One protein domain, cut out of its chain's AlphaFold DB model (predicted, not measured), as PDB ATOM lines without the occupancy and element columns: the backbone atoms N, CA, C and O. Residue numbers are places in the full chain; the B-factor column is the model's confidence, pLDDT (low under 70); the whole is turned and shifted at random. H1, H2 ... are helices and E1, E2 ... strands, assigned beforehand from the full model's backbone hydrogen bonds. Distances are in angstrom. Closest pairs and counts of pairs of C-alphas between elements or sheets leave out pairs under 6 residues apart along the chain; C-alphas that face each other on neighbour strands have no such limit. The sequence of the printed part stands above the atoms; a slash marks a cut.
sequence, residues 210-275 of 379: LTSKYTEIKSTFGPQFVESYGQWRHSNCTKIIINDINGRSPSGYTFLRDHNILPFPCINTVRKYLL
ATOM      1  N   LEU A 210     130.211 167.670  68.503       69.56
ATOM      2  CA  LEU A 210     129.701 167.251  67.196       69.56
ATOM      3  C   LEU A 210     130.548 166.102  66.647       69.56
ATOM      4  O   LEU A 210     131.769 166.235  66.539       69.56
ATOM      5  N   THR A 211     129.898 165.019  66.228       67.81
ATOM      6  CA  THR A 211     130.567 163.865  65.610       67.81
ATOM      7  C   THR A 211     131.296 164.266  64.326       67.81
ATOM      8  O   THR A 211     132.416 163.824  64.079       67.81
ATOM      9  N   SER A 212     130.705 165.168  63.534       68.94
ATOM     10  CA  SER A 212     131.275 165.623  62.257       68.94
ATOM     11  C   SER A 212     132.597 166.381  62.405       68.94
ATOM     12  O   SER A 212     133.370 166.450  61.455       68.94
ATOM     13  N   LYS A 213     132.892 166.929  63.589       67.06
ATOM     14  CA  LYS A 213     134.147 167.643  63.853       67.06
ATOM     15  C   LYS A 213     135.344 166.702  63.985       67.06
ATOM     16  O   LYS A 213     136.481 167.131  63.813       67.06
ATOM     17  N   TYR A 214     135.093 165.434  64.296       67.19
ATOM     18  CA  TYR A 214     136.126 164.441  64.563       67.19
ATOM     19  C   TYR A 214     135.818 163.128  63.843       67.19
ATOM     20  O   TYR A 214     135.785 162.067  64.459       67.19
ATOM     21  N   THR A 215     135.614 163.194  62.527       62.19
ATOM     22  CA  THR A 215     135.346 162.023  61.670       62.19
ATOM     23  C   THR A 215     136.431 160.944  61.762       62.19
ATOM     24  O   THR A 215     136.136 159.759  61.615       62.19
ATOM     25  N   GLU A 216     137.676 161.338  62.045       60.91
ATOM     26  CA  GLU A 216     138.822 160.432  62.202       60.91
ATOM     27  C   GLU A 216     138.945 159.841  63.615       60.91
ATOM     28  O   GLU A 216     139.563 158.790  63.802       60.91
ATOM     29  N   ILE A 217     138.325 160.469  64.620       58.84
ATOM     30  CA  ILE A 217     138.256 159.922  65.974       58.84
ATOM     31  C   ILE A 217     137.048 158.992  66.010       58.84
ATOM     32  O   ILE A 217     135.959 159.362  66.445       58.84
ATOM     33  N   LYS A 218     137.242 157.739  65.578       55.28
ATOM     34  CA  LYS A 218     136.344 156.657  66.010       55.28
ATOM     35  C   LYS A 218     136.260 156.748  67.526       55.28
ATOM     36  O   LYS A 218     137.309 156.880  68.155       55.28
ATOM     37  N   SER A 219     135.058 156.732  68.104       52.69
ATOM     38  CA  SER A 219     134.879 156.830  69.552       52.69
ATOM     39  C   SER A 219     135.658 155.702  70.243       52.69
ATOM     40  O   SER A 219     135.171 154.609  70.505       52.69
ATOM     41  N   THR A 220     136.913 155.974  70.598       48.28
ATOM     42  CA  THR A 220     137.753 155.099  71.428       48.28
ATOM     43  C   THR A 220     137.151 154.920  72.818       48.28
ATOM     44  O   THR A 220     137.637 154.132  73.620       48.28
ATOM     45  N   PHE A 221     136.080 155.657  73.101       52.16
ATOM     46  CA  PHE A 221     135.312 155.622  74.320       52.16
ATOM     47  C   PHE A 221     134.408 154.386  74.475       52.16
ATOM     48  O   PHE A 221     133.801 154.254  75.529       52.16
ATOM     49  N   GLY A 222     134.335 153.464  73.506       59.91
ATOM     50  CA  GLY A 222     133.617 152.188  73.664       59.91
ATOM     51  C   GLY A 222     132.082 152.289  73.546       59.91
ATOM     52  O   GLY A 222     131.557 153.361  73.244       59.91
ATOM     53  N   PRO A 223     131.336 151.187  73.785       63.94
ATOM     54  CA  PRO A 223     129.877 151.092  73.573       63.94
ATOM     55  C   PRO A 223     129.043 151.980  74.510       63.94
ATOM     56  O   PRO A 223     127.833 152.105  74.354       63.94
ATOM     57  N   GLN A 224     129.688 152.601  75.492       65.94
ATOM     58  CA  GLN A 224     129.076 153.476  76.483       65.94
ATOM     59  C   GLN A 224     128.765 154.889  75.955       65.94
ATOM     60  O   GLN A 224     128.226 155.707  76.693       65.94
ATOM     61  N   PHE A 225     129.071 155.196  74.689       70.44
ATOM     62  CA  PHE A 225     128.685 156.453  74.046       70.44
ATOM     63  C   PHE A 225     127.802 156.205  72.826       70.44
ATOM     64  O   PHE A 225     128.111 155.383  71.968       70.44
ATOM     65  N   VAL A 226     126.708 156.956  72.755       73.44
ATOM     66  CA  VAL A 226     125.717 156.935  71.685       73.44
ATOM     67  C   VAL A 226     125.692 158.288  70.986       73.44
ATOM     68  O   VAL A 226     125.762 159.345  71.619       73.44
ATOM     69  N   GLU A 227     125.592 158.262  69.664       73.69
ATOM     70  CA  GLU A 227     125.348 159.465  68.884       73.69
ATOM     71  C   GLU A 227     123.853 159.789  68.905       73.69
ATOM     72  O   GLU A 227     123.007 158.953  68.597       73.69
ATOM     73  N   SER A 228     123.518 161.020  69.280       70.38
ATOM     74  CA  SER A 228     122.149 161.518  69.265       70.38
ATOM     75  C   SER A 228     122.150 162.924  68.685       70.38
ATOM     76  O   SER A 228     122.782 163.829  69.231       70.38
ATOM     77  N   TYR A 229     121.461 163.096  67.553       70.50
ATOM     78  CA  TYR A 229     121.363 164.373  66.841       70.50
ATOM     79  C   TYR A 229     122.730 164.957  66.460       70.50
ATOM     80  O   TYR A 229     122.939 166.161  66.562       70.50
ATOM     81  N   GLY A 230     123.672 164.123  66.015       70.69
ATOM     82  CA  GLY A 230     125.005 164.574  65.606       70.69
ATOM     83  C   GLY A 230     125.934 164.940  66.765       70.69
ATOM     84  O   GLY A 230     127.008 165.483  66.526       70.69
ATOM     85  N   GLN A 231     125.529 164.684  68.014       75.06
ATOM     86  CA  GLN A 231     126.333 164.917  69.211       75.06
ATOM     87  C   GLN A 231     126.573 163.613  69.967       75.06
ATOM     88  O   GLN A 231     125.671 162.783  70.107       75.06
ATOM     89  N   TRP A 232     127.775 163.459  70.521       74.12
ATOM     90  CA  TRP A 232     128.081 162.334  71.405       74.12
ATOM     91  C   TRP A 232     127.458 162.520  72.787       74.12
ATOM     92  O   TRP A 232     127.596 163.574  73.419       74.12
ATOM     93  N   ARG A 233     126.807 161.461  73.269       73.56
ATOM     94  CA  ARG A 233     126.238 161.343  74.614       73.56
ATOM     95  C   ARG A 233     126.683 160.033  75.238       73.56
ATOM     96  O   ARG A 233     126.899 159.060  74.532       73.56
ATOM     97  N   HIS A 234     126.790 159.988  76.558       71.88
ATOM     98  CA  HIS A 234     126.938 158.706  77.242       71.88
ATOM     99  C   HIS A 234     125.603 157.942  77.180       71.88
ATOM    100  O   HIS A 234     124.548 158.569  77.287       71.88
ATOM    101  N   SER A 235     125.628 156.616  77.039       73.12
ATOM    102  CA  SER A 235     124.433 155.760  76.958       73.12
ATOM    103  C   SER A 235     123.515 155.939  78.169       73.12
ATOM    104  O   SER A 235     122.297 155.945  78.036       73.12
ATOM    105  N   ASN A 236     124.117 156.158  79.341       69.75
ATOM    106  CA  ASN A 236     123.410 156.360  80.610       69.75
ATOM    107  C   ASN A 236     123.152 157.845  80.932       69.75
ATOM    108  O   ASN A 236     122.752 158.170  82.046       69.75
ATOM    109  N   CYS A 237     123.445 158.773  80.015       71.56
ATOM    110  CA  CYS A 237     123.187 160.191  80.249       71.56
ATOM    111  C   CYS A 237     121.689 160.479  80.110       71.56
ATOM    112  O   CYS A 237     121.107 160.261  79.046       71.56
ATOM    113  N   THR A 238     121.071 161.005  81.168       74.25
ATOM    114  CA  THR A 238     119.671 161.428  81.119       74.25
ATOM    115  C   THR A 238     119.514 162.626  80.179       74.25
ATOM    116  O   THR A 238     120.338 163.545  80.149       74.25
ATOM    117  N   LYS A 239     118.451 162.624  79.367       77.31
ATOM    118  CA  LYS A 239     118.167 163.730  78.435       77.31
ATOM    119  C   LYS A 239     117.709 164.980  79.172       77.31
ATOM    120  O   LYS A 239     118.056 166.081  78.753       77.31
ATOM    121  N   ILE A 240     116.981 164.789  80.266       79.12
ATOM    122  CA  ILE A 240     116.594 165.833  81.206       79.12
ATOM    123  C   ILE A 240     117.642 165.864  82.322       79.12
ATOM    124  O   ILE A 240     117.974 164.836  82.920       79.12
ATOM    125  N   ILE A 241     118.197 167.046  82.569       72.06
ATOM    126  CA  ILE A 241     119.091 167.290  83.695       72.06
ATOM    127  C   ILE A 241     118.194 167.603  84.886       72.06
ATOM    128  O   ILE A 241     117.641 168.696  84.998       72.06
ATOM    129  N   ILE A 242     118.038 166.623  85.769       62.72
ATOM    130  CA  ILE A 242     117.406 166.843  87.066       62.72
ATOM    131  C   ILE A 242     118.400 167.674  87.888       62.72
ATOM    132  O   ILE A 242     119.574 167.309  87.988       62.72
ATOM    133  N   ASN A 243     117.940 168.813  88.419       51.16
ATOM    134  CA  ASN A 243     118.743 169.885  89.038       51.16
ATOM    135  C   ASN A 243     119.730 169.427  90.140       51.16
ATOM    136  O   ASN A 243     120.612 170.194  90.531       51.16
ATOM    137  N   ASP A 244     119.631 168.184  90.605       46.34
ATOM    138  CA  ASP A 244     120.500 167.605  91.627       46.34
ATOM    139  C   ASP A 244     121.868 167.139  91.104       46.34
ATOM    140  O   ASP A 244     122.818 167.009  91.883       46.34
ATOM    141  N   ILE A 245     122.040 166.958  89.788       48.16
ATOM    142  CA  ILE A 245     123.336 166.567  89.203       48.16
ATOM    143  C   ILE A 245     124.161 167.817  88.889       48.16
ATOM    144  O   ILE A 245     124.583 168.089  87.766       48.16
ATOM    145  N   ASN A 246     124.438 168.604  89.924       45.06
ATOM    146  CA  ASN A 246     125.455 169.636  89.835       45.06
ATOM    147  C   ASN A 246     126.817 168.925  89.862       45.06
ATOM    148  O   ASN A 246     127.333 168.617  90.932       45.06
ATOM    149  N   GLY A 247     127.432 168.651  88.706       51.97
ATOM    150  CA  GLY A 247     128.748 167.984  88.624       51.97
ATOM    151  C   GLY A 247     129.891 168.718  89.356       51.97
ATOM    152  O   GLY A 247     130.995 168.195  89.475       51.97
ATOM    153  N   ARG A 248     129.625 169.932  89.859       56.31
ATOM    154  CA  ARG A 248     130.515 170.729  90.717       56.31
ATOM    155  C   ARG A 248     130.325 170.475  92.217       56.31
ATOM    156  O   ARG A 248     131.142 170.944  93.005       56.31
ATOM    157  N   SER A 249     129.264 169.776  92.626       72.25
ATOM    158  CA  SER A 249     129.023 169.406  94.020       72.25
ATOM    159  C   SER A 249     129.671 168.051  94.342       72.25
ATOM    160  O   SER A 249     129.792 167.196  93.458       72.25
ATOM    161  N   PRO A 250     130.074 167.804  95.601       76.88
ATOM    162  CA  PRO A 250     130.593 166.498  96.011       76.88
ATOM    163  C   PRO A 250     129.616 165.344  95.733       76.88
ATOM    164  O   PRO A 250     130.047 164.255  95.347       76.88
ATOM    165  N   SER A 251     128.311 165.585  95.889       74.94
ATOM    166  CA  SER A 251     127.259 164.599  95.623       74.94
ATOM    167  C   SER A 251     127.139 164.290  94.132       74.94
ATOM    168  O   SER A 251     127.139 163.120  93.761       74.94
ATOM    169  N   GLY A 252     127.142 165.313  93.270       79.62
ATOM    170  CA  GLY A 252     127.110 165.129  91.818       79.62
ATOM    171  C   GLY A 252     128.361 164.420  91.297       79.62
ATOM    172  O   GLY A 252     128.260 163.507  90.483       79.62
ATOM    173  N   TYR A 253     129.540 164.762  91.825       83.31
ATOM    174  CA  TYR A 253     130.784 164.050  91.519       83.31
ATOM    175  C   TYR A 253     130.704 162.561  91.885       83.31
ATOM    176  O   TYR A 253     131.098 161.701  91.098       83.31
ATOM    177  N   THR A 254     130.188 162.261  93.080       83.25
ATOM    178  CA  THR A 254     130.052 160.889  93.588       83.25
ATOM    179  C   THR A 254     129.052 160.099  92.751       83.25
ATOM    180  O   THR A 254     129.381 159.008  92.304       83.25
ATOM    181  N   PHE A 255     127.900 160.690  92.427       81.81
ATOM    182  CA  PHE A 255     126.899 160.089  91.550       81.81
ATOM    183  C   PHE A 255     127.472 159.738  90.171       81.81
ATOM    184  O   PHE A 255     127.367 158.593  89.737       81.81
ATOM    185  N   LEU A 256     128.124 160.700  89.506       82.12
ATOM    186  CA  LEU A 256     128.695 160.509  88.169       82.12
ATOM    187  C   LEU A 256     129.788 159.435  88.149       82.12
ATOM    188  O   LEU A 256     129.896 158.690  87.173       82.12
ATOM    189  N   ARG A 257     130.584 159.347  89.222       83.44
ATOM    190  CA  ARG A 257     131.609 158.313  89.384       83.44
ATOM    191  C   ARG A 257     130.990 156.942  89.653       83.44
ATOM    192  O   ARG A 257     131.342 155.986  88.977       83.44
ATOM    193  N   ASP A 258     130.099 156.840  90.636       84.25
ATOM    194  CA  ASP A 258     129.586 155.556  91.133       84.25
ATOM    195  C   ASP A 258     128.681 154.861  90.107       84.25
ATOM    196  O   ASP A 258     128.647 153.636  90.042       84.25
ATOM    197  N   HIS A 259     128.030 155.637  89.236       81.94
ATOM    198  CA  HIS A 259     127.255 155.122  88.103       81.94
ATOM    199  C   HIS A 259     128.092 154.948  86.821       81.94
ATOM    200  O   HIS A 259     127.530 154.694  85.756       81.94
ATOM    201  N   ASN A 260     129.423 155.098  86.900       73.69
ATOM    202  CA  ASN A 260     130.363 154.992  85.776       73.69
ATOM    203  C   ASN A 260     129.984 155.857  84.561       73.69
ATOM    204  O   ASN A 260     130.247 155.487  83.421       73.69
ATOM    205  N   ILE A 261     129.363 157.016  84.797       78.25
ATOM    206  CA  ILE A 261     128.977 157.950  83.730       78.25
ATOM    207  C   ILE A 261     130.223 158.667  83.197       78.25
ATOM    208  O   ILE A 261     130.332 158.941  82.003       78.25
ATOM    209  N   LEU A 262     131.173 158.977  84.086       71.81
ATOM    210  CA  LEU A 262     132.464 159.570  83.741       71.81
ATOM    211  C   LEU A 262     133.597 158.874  84.512       71.81
ATOM    212  O   LEU A 262     133.415 158.537  85.686       71.81
ATOM    213  N   PRO A 263     134.784 158.694  83.900       79.69
ATOM    214  CA  PRO A 263     135.927 158.032  84.528       79.69
ATOM    215  C   PRO A 263     136.624 158.964  85.530       79.69
ATOM    216  O   PRO A 263     137.722 159.473  85.302       79.69
ATOM    217  N   PHE A 264     135.960 159.236  86.649       80.38
ATOM    218  CA  PHE A 264     136.456 160.133  87.684       80.38
ATOM    219  C   PHE A 264     137.341 159.418  88.715       80.38
ATOM    220  O   PHE A 264     137.032 158.301  89.133       80.38
ATOM    221  N   PRO A 265     138.422 160.059  89.201       83.12
ATOM    222  CA  PRO A 265     139.230 159.495  90.275       83.12
ATOM    223  C   PRO A 265     138.420 159.333  91.571       83.12
ATOM    224  O   PRO A 265     137.470 160.070  91.850       83.12
ATOM    225  N   CYS A 266     138.813 158.390  92.427       84.56
ATOM    226  CA  CYS A 266     138.180 158.259  93.737       84.56
ATOM    227  C   CYS A 266     138.458 159.498  94.614       84.56
ATOM    228  O   CYS A 266     139.451 160.210  94.433       84.56
ATOM    229  N   ILE A 267     137.590 159.750  95.602       85.56
ATOM    230  CA  ILE A 267     137.695 160.920  96.497       85.56
ATOM    231  C   ILE A 267     139.067 160.991  97.185       85.56
ATOM    232  O   ILE A 267     139.609 162.079  97.368       85.56
ATOM    233  N   ASN A 268     139.661 159.848  97.534       85.38
ATOM    234  CA  ASN A 268     140.980 159.804  98.165       85.38
ATOM    235  C   ASN A 268     142.084 160.318  97.236       85.38
ATOM    236  O   ASN A 268     142.952 161.067  97.679       85.38
ATOM    237  N   THR A 269     142.019 159.983  95.948       85.62
ATOM    238  CA  THR A 269     142.949 160.486  94.934       85.62
ATOM    239  C   THR A 269     142.779 161.989  94.727       85.62
ATOM    240  O   THR A 269     143.769 162.716  94.738       85.62
ATOM    241  N   VAL A 270     141.538 162.483  94.642       84.94
ATOM    242  CA  VAL A 270     141.266 163.932  94.562       84.94
ATOM    243  C   VAL A 270     141.828 164.656  95.784       84.94
ATOM    244  O   VAL A 270     142.560 165.632  95.640       84.94
ATOM    245  N   ARG A 271     141.558 164.148  96.994       83.81
ATOM    246  CA  ARG A 271     142.111 164.699  98.239       83.81
ATOM    247  C   ARG A 271     143.637 164.698  98.215       83.81
ATOM    248  O   ARG A 271     144.228 165.706  98.573       83.81
ATOM    249  N   LYS A 272     144.276 163.614  97.762       84.12
ATOM    250  CA  LYS A 272     145.738 163.527  97.630       84.12
ATOM    251  C   LYS A 272     146.291 164.613  96.704       84.12
ATOM    252  O   LYS A 272     147.280 165.245  97.059       84.12
ATOM    253  N   TYR A 273     145.647 164.861  95.565       84.44
ATOM    254  CA  TYR A 273     146.052 165.933  94.652       84.44
ATOM    255  C   TYR A 273     145.848 167.322  95.252       84.44
ATOM    256  O   TYR A 273     146.756 168.143  95.176       84.44
ATOM    257  N   LEU A 274     144.712 167.574  95.908       80.44
ATOM    258  CA  LEU A 274     144.465 168.853  96.577       80.44
ATOM    259  C   LEU A 274     145.474 169.119  97.703       80.44
ATOM    260  O   LEU A 274     145.934 170.242  97.851       80.44
ATOM    261  N   LEU A 275     145.871 168.087  98.451       78.69
ATOM    262  CA  LEU A 275     146.880 168.191  99.512       78.69
ATOM    263  C   LEU A 275     148.294 168.456  98.987       78.69
ATOM    264  O   LEU A 275     149.123 168.982  99.724       78.69
TER     265      LEU A 275
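What this domain is: This is residues 210 to 275 of the 379 residues of an uncharacterized protein of Acyrthosiphon pisum (UniProt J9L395). Two loose lobes joined by a long link hold helix H1 near strand hairpin E1-E2, and H2, with residues 268 to 275 of H3 sticking out. The 66 printed residues run H1, E1, E2, H2, H3: mixed class, under half in named elements. It is loose, radius of gyration of the C-alphas 14.4 A, spanning 40 by 27 by 18 A.

How they stand to each other: H1, residues 211 to 214, comes closest to E2, residues 231 to 234, at C-alphas 211 and 231, 5.7 A. E1, residues 225 to 228, and E2 form an antiparallel hairpin; N 226 and O 233 are within hydrogen-bond range, 2.8 A. H2, residues 250 to 258, and H3, residues 267 to 275, are only just apart, closest C-alphas 8.2 A. In H2 and H3 every O i to N i+4 pair is within hydrogen-bond range.

Where its parts are: H1 begins at C-alpha 211, (130.567, 163.865, 65.610); H3, 12.1 A long, ends at C-alpha 275, (146.880, 168.191, 99.512).

The domain as a whole: The printed part has no cut; pLDDT is under 70 at residues 210 to 224, 236 and 242 to 248.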